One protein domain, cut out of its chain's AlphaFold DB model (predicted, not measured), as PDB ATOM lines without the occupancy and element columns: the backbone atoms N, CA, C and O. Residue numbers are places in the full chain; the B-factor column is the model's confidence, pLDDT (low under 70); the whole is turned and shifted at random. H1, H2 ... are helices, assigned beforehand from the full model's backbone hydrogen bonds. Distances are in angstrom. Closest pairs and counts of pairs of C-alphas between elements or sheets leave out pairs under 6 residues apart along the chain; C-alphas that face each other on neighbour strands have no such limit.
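What this domain is: This is residues 6 to 98 of the 105 residues of the protein "IstB_IS21 domain-containing protein" of Glutamicibacter uratoxydans (UniProt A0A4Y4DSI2). What shape appears? H2 folds back on residues 40 to 51 of the long helix H3, and H1 folds back on H2; from the far end of H3 an arm, residues 64 to 84, leads to H4 and H5, away from the other helices. How is it made up? The printed part has 93 residues with five named helices, H1 to H5, and is all helix. It is extended, radius of gyration of the C-alphas 20.2 A, spanning 61 by 33 by 24 A.

How they stand to each other: What touches? H1, residues 6 to 13, and H2, residues 17 to 24, touch as a hairpin; their closest C-alphas, Leu 11 and Gly 17, are 6.4 A apart. H2 touches H3, residues 36 to 63, as a hairpin at a shallow tilt of 34.8 degrees, only just short of steep; their closest C-alphas, Leu 19 and Ala 47, are 4.9 A apart. What of the others? H4, residues 85 to 92, is apart from H3 and meets H5, residues 95 to 98, only through their link. Are backbones paired? Every O i to N i+4 pair is within hydrogen-bond range in H1 to H4; H5 is too short for one.

Where its parts are: Where does H1 begin? C-alpha 6 is at (64.094, 2.164, 65.620). How long is H3? It measures 40.7 A.

The domain as a whole: Which links are long? H2 to H3 and H3 to H4. Where is confidence low? Residues 29 to 30 are under 70 pLDDT.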
ATOM      1  N   GLU A   6      64.694   3.263  64.856       95.81
ATOM      2  CA  GLU A   6      64.094   2.164  65.620       95.81
ATOM      3  C   GLU A   6      62.600   1.990  65.301       95.81
ATOM      4  O   GLU A   6      62.123   0.867  65.131       95.81
ATOM      5  N   THR A   7      61.864   3.088  65.120       94.38
ATOM      6  CA  THR A   7      60.473   3.067  64.645       94.38
ATOM      7  C   THR A   7      60.391   2.483  63.236       94.38
ATOM      8  O   THR A   7      59.541   1.631  62.976       94.38
ATOM      9  N   LYS A   8      61.310   2.865  62.335       94.56
ATOM     10  CA  LYS A   8      61.371   2.289  60.980       94.56
ATOM     11  C   LYS A   8      61.637   0.781  61.011       94.56
ATOM     12  O   LYS A   8      61.023   0.043  60.244       94.56
ATOM     13  N   ARG A   9      62.527   0.307  61.894       96.50
ATOM     14  CA  ARG A   9      62.806  -1.130  62.082       96.50
ATOM     15  C   ARG A   9      61.550  -1.884  62.524       96.50
ATOM     16  O   ARG A   9      61.162  -2.837  61.854       96.50
ATOM     17  N   LYS A  10      60.881  -1.413  63.581       97.31
ATOM     18  CA  LYS A  10      59.655  -2.035  64.111       97.31
ATOM     19  C   LYS A  10      58.533  -2.098  63.074       97.31
ATOM     20  O   LYS A  10      57.880  -3.128  62.950       97.31
ATOM     21  N   LEU A  11      58.349  -1.043  62.275       95.56
ATOM     22  CA  LEU A  11      57.359  -1.044  61.190       95.56
ATOM     23  C   LEU A  11      57.636  -2.135  60.148       95.56
ATOM     24  O   LEU A  11      56.707  -2.806  59.707       95.56
ATOM     25  N   ARG A  12      58.903  -2.366  59.783       93.94
ATOM     26  CA  ARG A  12      59.262  -3.454  58.859       93.94
ATOM     27  C   ARG A  12      59.022  -4.834  59.469       93.94
ATOM     28  O   ARG A  12      58.504  -5.706  58.782       93.94
ATOM     29  N   GLU A  13      59.351  -5.017  60.746       96.38
ATOM     30  CA  GLU A  13      59.117  -6.277  61.471       96.38
ATOM     31  C   GLU A  13      57.631  -6.618  61.587       96.38
ATOM     32  O   GLU A  13      57.250  -7.781  61.488       96.38
ATOM     33  N   MET A  14      56.779  -5.601  61.711       96.12
ATOM     34  CA  MET A  14      55.322  -5.742  61.704       96.12
ATOM     35  C   MET A  14      54.721  -5.890  60.294       96.12
ATOM     36  O   MET A  14      53.503  -5.840  60.149       96.12
ATOM     37  N   ALA A  15      55.548  -6.026  59.252       92.19
ATOM     38  CA  ALA A  15      55.128  -6.026  57.849       92.19
ATOM     39  C   ALA A  15      54.337  -4.766  57.420       92.19
ATOM     40  O   ALA A  15      53.621  -4.784  56.422       92.19
ATOM     41  N   ALA A  16      54.511  -3.641  58.120       94.31
ATOM     42  CA  ALA A  16      53.892  -2.347  57.824       94.31
ATOM     43  C   ALA A  16      54.776  -1.483  56.897       94.31
ATOM     44  O   ALA A  16      54.956  -0.283  57.110       94.31
ATOM     45  N   GLY A  17      55.365  -2.105  55.870       92.69
ATOM     46  CA  GLY A  17      56.293  -1.448  54.941       92.69
ATOM     47  C   GLY A  17      55.644  -0.345  54.098       92.69
ATOM     48  O   GLY A  17      56.248   0.710  53.899       92.69
ATOM     49  N   ASP A  18      54.398  -0.547  53.668       93.50
ATOM     50  CA  ASP A  18      53.644   0.453  52.902       93.50
ATOM     51  C   ASP A  18      53.340   1.694  53.749       93.50
ATOM     52  O   ASP A  18      53.467   2.819  53.275       93.50
ATOM     53  N   LEU A  19      53.032   1.500  55.036       94.69
ATOM     54  CA  LEU A  19      52.808   2.597  55.979       94.69
ATOM     55  C   LEU A  19      54.095   3.378  56.266       94.69
ATOM     56  O   LEU A  19      54.077   4.605  56.304       94.69
ATOM     57  N   LEU A  20      55.225   2.682  56.422       94.38
ATOM     58  CA  LEU A  20      56.530   3.334  56.527       94.38
ATOM     59  C   LEU A  20      56.821   4.194  55.289       94.38
ATOM     60  O   LEU A  20      57.209   5.351  55.427       94.38
ATOM     61  N   THR A  21      56.586   3.646  54.097       92.56
ATOM     62  CA  THR A  21      56.787   4.361  52.829       92.56
ATOM     63  C   THR A  21      55.883   5.593  52.741       92.56
ATOM     64  O   THR A  21      56.345   6.661  52.350       92.56
ATOM     65  N   ALA A  22      54.621   5.481  53.168       92.62
ATOM     66  CA  ALA A  22      53.684   6.602  53.204       92.62
ATOM     67  C   ALA A  22      54.141   7.718  54.161       92.62
ATOM     68  O   ALA A  22      54.079   8.893  53.808       92.62
ATOM     69  N   PHE A  23      54.671   7.377  55.341       92.25
ATOM     70  CA  PHE A  23      55.242   8.374  56.255       92.25
ATOM     71  C   PHE A  23      56.492   9.064  55.691       92.25
ATOM     72  O   PHE A  23      56.668  10.269  55.887       92.25
ATOM     73  N   GLU A  24      57.357   8.322  54.994       90.44
ATOM     74  CA  GLU A  24      58.562   8.867  54.354       90.44
ATOM     75  C   GLU A  24      58.234   9.747  53.139       90.44
ATOM     76  O   GLU A  24      58.962  10.699  52.870       90.44
ATOM     77  N   ALA A  25      57.124   9.479  52.446       89.25
ATOM     78  CA  ALA A  25      56.657  10.264  51.304       89.25
ATOM     79  C   ALA A  25      56.030  11.617  51.690       89.25
ATOM     80  O   ALA A  25      55.793  12.454  50.818       89.25
ATOM     81  N   GLN A  26      55.741  11.848  52.975       86.88
ATOM     82  CA  GLN A  26      55.211  13.131  53.433       86.88
ATOM     83  C   GLN A  26      56.284  14.210  53.374       86.88
ATOM     84  O   GLN A  26      57.182  14.244  54.220       86.88
ATOM     85  N   ASP A  27      56.134  15.104  52.401       80.50
ATOM     86  CA  ASP A  27      56.932  16.314  52.256       80.50
ATOM     87  C   ASP A  27      56.703  17.242  53.459       80.50
ATOM     88  O   ASP A  27      55.570  17.624  53.778       80.50
ATOM     89  N   ASP A  28      57.787  17.582  54.154       70.94
ATOM     90  CA  ASP A  28      57.734  18.391  55.367       70.94
ATOM     91  C   ASP A  28      57.272  19.833  55.082       70.94
ATOM     92  O   ASP A  28      56.692  20.440  55.974       70.94
ATOM     93  N   VAL A  29      57.440  20.362  53.859       68.56
ATOM     94  CA  VAL A  29      56.987  21.708  53.449       68.56
ATOM     95  C   VAL A  29      55.487  21.720  53.161       68.56
ATOM     96  O   VAL A  29      54.764  22.600  53.629       68.56
ATOM     97  N   LEU A  30      54.989  20.722  52.427       69.25
ATOM     98  CA  LEU A  30      53.562  20.616  52.089       69.25
ATOM     99  C   LEU A  30      52.699  20.222  53.294       69.25
ATOM    100  O   LEU A  30      51.506  20.516  53.326       69.25
ATOM    101  N   SER A  31      53.298  19.570  54.291       70.69
ATOM    102  CA  SER A  31      52.606  19.116  55.498       70.69
ATOM    103  C   SER A  31      52.759  20.050  56.704       70.69
ATOM    104  O   SER A  31      52.221  19.740  57.768       70.69
ATOM    105  N   MET A  32      53.416  21.212  56.550       73.06
ATOM    106  CA  MET A  32      53.598  22.189  57.639       73.06
ATOM    107  C   MET A  32      52.278  22.693  58.228       73.06
ATOM    108  O   MET A  32      52.215  22.995  59.417       73.06
ATOM    109  N   SER A  33      51.228  22.801  57.409       84.00
ATOM    110  CA  SER A  33      49.903  23.256  57.845       84.00
ATOM    111  C   SER A  33      49.031  22.143  58.427       84.00
ATOM    112  O   SER A  33      47.936  22.429  58.902       84.00
ATOM    113  N   LEU A  34      49.476  20.883  58.357       86.81
ATOM    114  CA  LEU A  34      48.707  19.725  58.803       86.81
ATOM    115  C   LEU A  34      49.081  19.335  60.231       86.81
ATOM    116  O   LEU A  34      50.262  19.259  60.593       86.81
ATOM    117  N   SER A  35      48.061  19.014  61.026       90.62
ATOM    118  CA  SER A  35      48.263  18.435  62.350       90.62
ATOM    119  C   SER A  35      48.898  17.043  62.250       90.62
ATOM    120  O   SER A  35      48.912  16.406  61.192       90.62
ATOM    121  N   VAL A  36      49.450  16.546  63.359       88.94
ATOM    122  CA  VAL A  36      50.055  15.204  63.388       88.94
ATOM    123  C   VAL A  36      49.011  14.137  63.063       88.94
ATOM    124  O   VAL A  36      49.303  13.202  62.323       88.94
ATOM    125  N   GLU A  37      47.798  14.310  63.574       93.56
ATOM    126  CA  GLU A  37      46.653  13.432  63.355       93.56
ATOM    127  C   GLU A  37      46.303  13.363  61.867       93.56
ATOM    128  O   GLU A  37      46.287  12.274  61.303       93.56
ATOM    129  N   GLN A  38      46.151  14.516  61.205       92.56
ATOM    130  CA  GLN A  38      45.853  14.583  59.769       92.56
ATOM    131  C   GLN A  38      46.931  13.898  58.929       92.56
ATOM    132  O   GLN A  38      46.641  13.176  57.976       92.56
ATOM    133  N   ARG A  39      48.202  14.082  59.295       91.44
ATOM    134  CA  ARG A  39      49.306  13.388  58.628       91.44
ATOM    135  C   ARG A  39      49.228  11.875  58.832       91.44
ATOM    136  O   ARG A  39      49.518  11.129  57.902       91.44
ATOM    137  N   ILE A  40      48.846  11.399  60.014       93.31
ATOM    138  CA  ILE A  40      48.673   9.962  60.256       93.31
ATOM    139  C   ILE A  40      47.517   9.412  59.418       93.31
ATOM    140  O   ILE A  40      47.714   8.407  58.740       93.31
ATOM    141  N   GLU A  41      46.364  10.082  59.410       94.56
ATOM    142  CA  GLU A  41      45.202   9.700  58.593       94.56
ATOM    143  C   GLU A  41      45.587   9.566  57.113       94.56
ATOM    144  O   GLU A  41      45.392   8.511  56.515       94.56
ATOM    145  N   MET A  42      46.277  10.569  56.559       92.69
ATOM    146  CA  MET A  42      46.757  10.529  55.174       92.69
ATOM    147  C   MET A  42      47.708   9.358  54.892       92.69
ATOM    148  O   MET A  42      47.607   8.721  53.842       92.69
ATOM    149  N   ALA A  43      48.650   9.069  55.796       93.62
ATOM    150  CA  ALA A  43      49.575   7.949  55.614       93.62
ATOM    151  C   ALA A  43      48.846   6.600  55.653       93.62
ATOM    152  O   ALA A  43      49.156   5.702  54.866       93.62
ATOM    153  N   VAL A  44      47.870   6.462  56.554       95.88
ATOM    154  CA  VAL A  44      47.040   5.259  56.671       95.88
ATOM    155  C   VAL A  44      46.201   5.063  55.414       95.88
ATOM    156  O   VAL A  44      46.198   3.957  54.878       95.88
ATOM    157  N   ASP A  45      45.565   6.112  54.894       95.44
ATOM    158  CA  ASP A  45      44.768   6.039  53.665       95.44
ATOM    159  C   ASP A  45      45.610   5.601  52.461       95.44
ATOM    160  O   ASP A  45      45.219   4.704  51.705       95.44
ATOM    161  N   GLN A  46      46.806   6.176  52.308       94.00
ATOM    162  CA  GLN A  46      47.746   5.787  51.254       94.00
ATOM    163  C   GLN A  46      48.170   4.319  51.382       94.00
ATOM    164  O   GLN A  46      48.087   3.560  50.411       94.00
ATOM    165  N   ALA A  47      48.589   3.899  52.578       95.19
ATOM    166  CA  ALA A  47      49.012   2.527  52.835       95.19
ATOM    167  C   ALA A  47      47.865   1.526  52.634       95.19
ATOM    168  O   ALA A  47      48.058   0.465  52.037       95.19
ATOM    169  N   HIS A  48      46.653   1.870  53.069       96.00
ATOM    170  CA  HIS A  48      45.464   1.051  52.868       96.00
ATOM    171  C   HIS A  48      45.122   0.909  51.376       96.00
ATOM    172  O   HIS A  48      44.835  -0.196  50.913       96.00
ATOM    173  N   GLY A  49      45.227   1.988  50.593       94.44
ATOM    174  CA  GLY A  49      45.060   1.937  49.139       94.44
ATOM    175  C   GLY A  49      46.050   0.980  48.464       94.44
ATOM    176  O   GLY A  49      45.654   0.144  47.647       94.44
ATOM    177  N   LEU A  50      47.330   1.043  48.845       93.31
ATOM    178  CA  LEU A  50      48.359   0.112  48.365       93.31
ATOM    179  C   LEU A  50      48.052  -1.337  48.760       93.31
ATOM    180  O   LEU A  50      48.109  -2.224  47.907       93.31
ATOM    181  N   PHE A  51      47.644  -1.571  50.009       93.56
ATOM    182  CA  PHE A  51      47.266  -2.892  50.507       93.56
ATOM    183  C   PHE A  51      46.104  -3.504  49.709       93.56
ATOM    184  O   PHE A  51      46.184  -4.655  49.262       93.56
ATOM    185  N   VAL A  52      45.033  -2.738  49.480       94.75
ATOM    186  CA  VAL A  52      43.871  -3.189  48.697       94.75
ATOM    187  C   VAL A  52      44.278  -3.503  47.255       94.75
ATOM    188  O   VAL A  52      43.918  -4.562  46.734       94.75
ATOM    189  N   ASN A  53      45.091  -2.645  46.633       93.38
ATOM    190  CA  ASN A  53      45.602  -2.866  45.280       93.38
ATOM    191  C   ASN A  53      46.483  -4.119  45.189       93.38
ATOM    192  O   ASN A  53      46.315  -4.937  44.281       93.38
ATOM    193  N   ALA A  54      47.400  -4.316  46.137       93.31
ATOM    194  CA  ALA A  54      48.256  -5.497  46.197       93.31
ATOM    195  C   ALA A  54      47.428  -6.778  46.367       93.31
ATOM    196  O   ALA A  54      47.663  -7.771  45.668       93.31
ATOM    197  N   LYS A  55      46.406  -6.746  47.232       94.56
ATOM    198  CA  LYS A  55      45.462  -7.853  47.423       94.56
ATOM    199  C   LYS A  55      44.710  -8.178  46.132       94.56
ATOM    200  O   LYS A  55      44.668  -9.348  45.741       94.56
ATOM    201  N   ALA A  56      44.162  -7.171  45.450       93.19
ATOM    202  CA  ALA A  56      43.461  -7.340  44.178       93.19
ATOM    203  C   ALA A  56      44.382  -7.935  43.099       93.19
ATOM    204  O   ALA A  56      44.056  -8.962  42.501       93.19
ATOM    205  N   ASN A  57      45.584  -7.379  42.928       93.12
ATOM    206  CA  ASN A  57      46.587  -7.886  41.988       93.12
ATOM    207  C   ASN A  57      47.003  -9.331  42.300       93.12
ATOM    208  O   ASN A  57      47.157 -10.154  41.393       93.12
ATOM    209  N   GLY A  58      47.147  -9.674  43.582       95.25
ATOM    210  CA  GLY A  58      47.434 -11.037  44.024       95.25
ATOM    211  C   GLY A  58      46.296 -12.020  43.730       95.25
ATOM    212  O   GLY A  58      46.554 -13.185  43.419       95.25
ATOM    213  N   LEU A  59      45.035 -11.586  43.810       95.38
ATOM    214  CA  LEU A  59      43.875 -12.393  43.410       95.38
ATOM    215  C   LEU A  59      43.830 -12.593  41.891       95.38
ATOM    216  O   LEU A  59      43.749 -13.736  41.445       95.38
ATOM    217  N   ILE A  60      43.985 -11.523  41.104       93.50
ATOM    218  CA  ILE A  60      44.025 -11.577  39.631       93.50
ATOM    219  C   ILE A  60      45.117 -12.544  39.156       93.50
ATOM    220  O   ILE A  60      44.864 -13.412  38.318       93.50
ATOM    221  N   ARG A  61      46.320 -12.452  39.740       93.75
ATOM    222  CA  ARG A  61      47.449 -13.337  39.413       93.75
ATOM    223  C   ARG A  61      47.125 -14.811  39.679       93.75
ATOM    224  O   ARG A  61      47.464 -15.667  38.867       93.75
ATOM    225  N   ARG A  62      46.465 -15.117  40.801       96.38
ATOM    226  CA  ARG A  62      46.101 -16.494  41.184       96.38
ATOM    227  C   ARG A  62      44.941 -17.061  40.368       96.38
ATOM    228  O   ARG A  62      44.915 -18.265  40.141       96.38
ATOM    229  N   ALA A  63      44.034 -16.211  39.894       94.88
ATOM    230  CA  ALA A  63      42.890 -16.614  39.080       94.88
ATOM    231  C   ALA A  63      43.269 -17.073  37.658       94.88
ATOM    232  O   ALA A  63      42.434 -17.663  36.981       94.88
ATOM    233  N   LYS A  64      44.509 -16.821  37.197       94.00
ATOM    234  CA  LYS A  64      45.007 -17.223  35.864       94.00
ATOM    235  C   LYS A  64      44.059 -16.819  34.723       94.00
ATOM    236  O   LYS A  64      43.842 -17.573  33.776       94.00
ATOM    237  N   LEU A  65      43.481 -15.621  34.825       92.44
ATOM    238  CA  LEU A  65      42.566 -15.086  33.818       92.44
ATOM    239  C   LEU A  65      43.271 -14.985  32.461       92.44
ATOM    240  O   LEU A  65      44.419 -14.549  32.392       92.44
ATOM    241  N   ARG A  66      42.563 -15.312  31.372       93.94
ATOM    242  CA  ARG A  66      43.083 -15.152  30.000       93.94
ATOM    243  C   ARG A  66      43.466 -13.699  29.693       93.94
ATOM    244  O   ARG A  66      44.436 -13.459  28.984       93.94
ATOM    245  N   TYR A  67      42.712 -12.746  30.241       91.12
ATOM    246  CA  TYR A  67      42.923 -11.309  30.064       91.12
ATOM    247  C   TYR A  67      42.991 -10.614  31.436       91.12
ATOM    248  O   TYR A  67      41.996 -10.058  31.892       91.12
ATOM    249  N   PRO A  68      44.144 -10.648  32.131       90.62
ATOM    250  CA  PRO A  68      44.265 -10.123  33.496       90.62
ATOM    251  C   PRO A  68      44.184  -8.590  33.575       90.62
ATOM    252  O   PRO A  68      43.871  -8.054  34.629       90.62
ATOM    253  N   ALA A  69      44.446  -7.894  32.466       89.19
ATOM    254  CA  ALA A  69      44.328  -6.440  32.336       89.19
ATOM    255  C   ALA A  69      43.059  -6.022  31.563       89.19
ATOM    256  O   ALA A  69      43.043  -4.974  30.912       89.19
ATOM    257  N   ALA A  70      42.030  -6.879  31.551       89.31
ATOM    258  CA  ALA A  70      40.746  -6.552  30.944       89.31
ATOM    259  C   ALA A  70      40.108  -5.355  31.661       89.31
ATOM    260  O   ALA A  70      40.097  -5.282  32.886       89.31
ATOM    261  N   ASP A  71      39.574  -4.425  30.878       87.50
ATOM    262  CA  ASP A  71      38.994  -3.177  31.361       87.50
ATOM    263  C   ASP A  71      37.763  -2.843  30.513       87.50
ATOM    264  O   ASP A  71      37.809  -2.899  29.281       87.50
ATOM    265  N   LEU A  72      36.667  -2.472  31.172       86.12
ATOM    266  CA  LEU A  72      35.406  -2.076  30.542       86.12
ATOM    267  C   LEU A  72      35.539  -0.862  29.619       86.12
ATOM    268  O   LEU A  72      34.759  -0.715  28.678       86.12
ATOM    269  N   ARG A  73      36.528   0.003  29.861       86.25
ATOM    270  CA  ARG A  73      36.844   1.148  28.996       86.25
ATOM    271  C   ARG A  73      37.409   0.722  27.643       86.25
ATOM    272  O   ARG A  73      37.361   1.497  26.699       86.25
ATOM    273  N   ARG A  74      37.944  -0.500  27.552       88.38
ATOM    274  CA  ARG A  74      38.528  -1.080  26.332       88.38
ATOM    275  C   ARG A  74      37.548  -1.987  25.591       88.38
ATOM    276  O   ARG A  74      37.918  -2.565  24.574       88.38
ATOM    277  N   VAL A  75      36.327  -2.150  26.107       87.56
ATOM    278  CA  VAL A  75      35.267  -2.863  25.395       87.56
ATOM    279  C   VAL A  75      34.922  -2.061  24.155       87.56
ATOM    280  O   VAL A  75      34.612  -0.876  24.254       87.56
ATOM    281  N   ASP A  76      34.969  -2.724  23.008       85.94
ATOM    282  CA  ASP A  76      34.596  -2.112  21.749       85.94
ATOM    283  C   ASP A  76      33.071  -1.959  21.658       85.94
ATOM    284  O   ASP A  76      32.327  -2.945  21.755       85.94
ATOM    285  N   ARG A  77      32.623  -0.706  21.541       81.50
ATOM    286  CA  ARG A  77      31.218  -0.278  21.622       81.50
ATOM    287  C   ARG A  77      30.650   0.111  20.255       81.50
ATOM    288  O   ARG A  77      29.692   0.878  20.209       81.50
ATOM    289  N   ILE A  78      31.228  -0.401  19.170       83.69
ATOM    290  CA  ILE A  78      30.635  -0.288  17.832       83.69
ATOM    291  C   ILE A  78      29.197  -0.811  17.824       83.69
ATOM    292  O   ILE A  78      28.876  -1.825  18.454       83.69
ATOM    293  N   GLU A  79      28.335  -0.096  17.108       75.19
ATOM    294  CA  GLU A  79      26.889  -0.308  17.094       75.19
ATOM    295  C   GLU A  79      26.523  -1.674  16.489       75.19
ATOM    296  O   GLU A  79      25.635  -2.363  16.989       75.19
ATOM    297  N   GLU A  80      27.304  -2.147  15.513       84.62
ATOM    298  CA  GLU A  80      27.134  -3.437  14.834       84.62
ATOM    299  C   GLU A  80      27.292  -4.639  15.776       84.62
ATOM    300  O   GLU A  80      26.811  -5.734  15.485       84.62
ATOM    301  N   ARG A  81      27.951  -4.454  16.929       86.38
ATOM    302  CA  ARG A  81      28.076  -5.504  17.951       86.38
ATOM    303  C   ARG A  81      26.791  -5.694  18.758       86.38
ATOM    304  O   ARG A  81      26.700  -6.676  19.494       86.38
ATOM    305  N   GLY A  82      25.845  -4.752  18.690       88.06
ATOM    306  CA  GLY A  82      24.570  -4.814  19.409       88.06
ATOM    307  C   GLY A  82      24.709  -4.843  20.937       88.06
ATOM    308  O   GLY A  82      23.828  -5.352  21.630       88.06
ATOM    309  N   LEU A  83      25.823  -4.346  21.490       89.75
ATOM    310  CA  LEU A  83      26.057  -4.376  22.935       89.75
ATOM    311  C   LEU A  83      25.207  -3.327  23.651       89.75
ATOM    312  O   LEU A  83      25.393  -2.121  23.475       89.75
ATOM    313  N   ASN A  84      24.333  -3.792  24.541       89.88
ATOM    314  CA  ASN A  84      23.535  -2.918  25.384       89.88
ATOM    315  C   ASN A  84      24.420  -2.221  26.441       89.88
ATOM    316  O   ASN A  84      24.915  -2.846  27.384       89.88
ATOM    317  N   GLN A  85      24.595  -0.906  26.290       86.81
ATOM    318  CA  GLN A  85      25.463  -0.091  27.145       86.81
ATOM    319  C   GLN A  85      24.965   0.009  28.589       86.81
ATOM    320  O   GLN A  85      25.776  -0.030  29.515       86.81
ATOM    321  N   SER A  86      23.648   0.105  28.798       89.75
ATOM    322  CA  SER A  86      23.083   0.165  30.148       89.75
ATOM    323  C   SER A  86      23.245  -1.168  30.874       89.75
ATOM    324  O   SER A  86      23.591  -1.180  32.051       89.75
ATOM    325  N   LEU A  87      23.085  -2.290  30.164       89.75
ATOM    326  CA  LEU A  87      23.329  -3.618  30.725       89.75
ATOM    327  C   LEU A  87      24.810  -3.806  31.079       89.75
ATOM    328  O   LEU A  87      25.116  -4.266  32.175       89.75
ATOM    329  N   LEU A  88      25.736  -3.408  30.200       90.00
ATOM    330  CA  LEU A  88      27.172  -3.452  30.496       90.00
ATOM    331  C   LEU A  88      27.527  -2.619  31.733       90.00
ATOM    332  O   LEU A  88      28.273  -3.092  32.588       90.00
ATOM    333  N   ALA A  89      26.981  -1.407  31.850       89.62
ATOM    334  CA  ALA A  89      27.192  -0.551  33.015       89.62
ATOM    335  C   ALA A  89      26.618  -1.167  34.301       89.62
ATOM    336  O   ALA A  89      27.254  -1.100  35.347       89.62
ATOM    337  N   GLN A  90      25.457  -1.823  34.231       90.31
ATOM    338  CA  GLN A  90      24.893  -2.539  35.373       90.31
ATOM    339  C   GLN A  90      25.769  -3.733  35.777       90.31
ATOM    340  O   GLN A  90      26.087  -3.887  36.955       90.31
ATOM    341  N   LEU A  91      26.202  -4.558  34.820       91.06
ATOM    342  CA  LEU A  91      27.071  -5.712  35.078       91.06
ATOM    343  C   LEU A  91      28.430  -5.294  35.652       91.06
ATOM    344  O   LEU A  91      28.960  -5.985  36.518       91.06
ATOM    345  N   ALA A  92      28.958  -4.145  35.225       90.69
ATOM    346  CA  ALA A  92      30.205  -3.569  35.725       90.69
ATOM    347  C   ALA A  92      30.224  -3.330  37.240       90.69
ATOM    348  O   ALA A  92      31.292  -3.338  37.845       90.69
ATOM    349  N   THR A  93      29.057  -3.120  37.853       92.31
ATOM    350  CA  THR A  93      28.940  -2.926  39.308       92.31
ATOM    351  C   THR A  93      29.142  -4.214  40.101       92.31
ATOM    352  O   THR A  93      29.297  -4.159  41.315       92.31
ATOM    353  N   CYS A  94      29.098  -5.378  39.443       91.94
ATOM    354  CA  CYS A  94      29.110  -6.692  40.084       91.94
ATOM    355  C   CYS A  94      27.987  -6.920  41.119       91.94
ATOM    356  O   CYS A  94      28.032  -7.902  41.856       91.94
ATOM    357  N   HIS A  95      26.938  -6.086  41.147       92.50
ATOM    358  CA  HIS A  95      25.854  -6.172  42.138       92.50
ATOM    359  C   HIS A  95      25.071  -7.499  42.085       92.50
ATOM    360  O   HIS A  95      24.476  -7.934  43.067       92.50
ATOM    361  N   PHE A  96      25.113  -8.207  40.952       91.81
ATOM    362  CA  PHE A  96      24.540  -9.551  40.829       91.81
ATOM    363  C   PHE A  96      25.168 -10.568  41.802       91.81
ATOM    364  O   PHE A  96      24.490 -11.522  42.177       91.81
ATOM    365  N   ILE A  97      26.418 -10.354  42.238       92.56
ATOM    366  CA  ILE A  97      27.083 -11.183  43.253       92.56
ATOM    367  C   ILE A  97      26.397 -10.994  44.609       92.56
ATOM    368  O   ILE A  97      26.042 -11.973  45.253       92.56
ATOM    369  N   GLU A  98      26.152  -9.746  45.016       93.56
ATOM    370  CA  GLU A  98      25.488  -9.424  46.289       93.56
ATOM    371  C   GLU A  98      24.049  -9.948  46.330       93.56
ATOM    372  O   GLU A  98      23.582 -10.448  47.352       93.56
TER     373      GLU A  98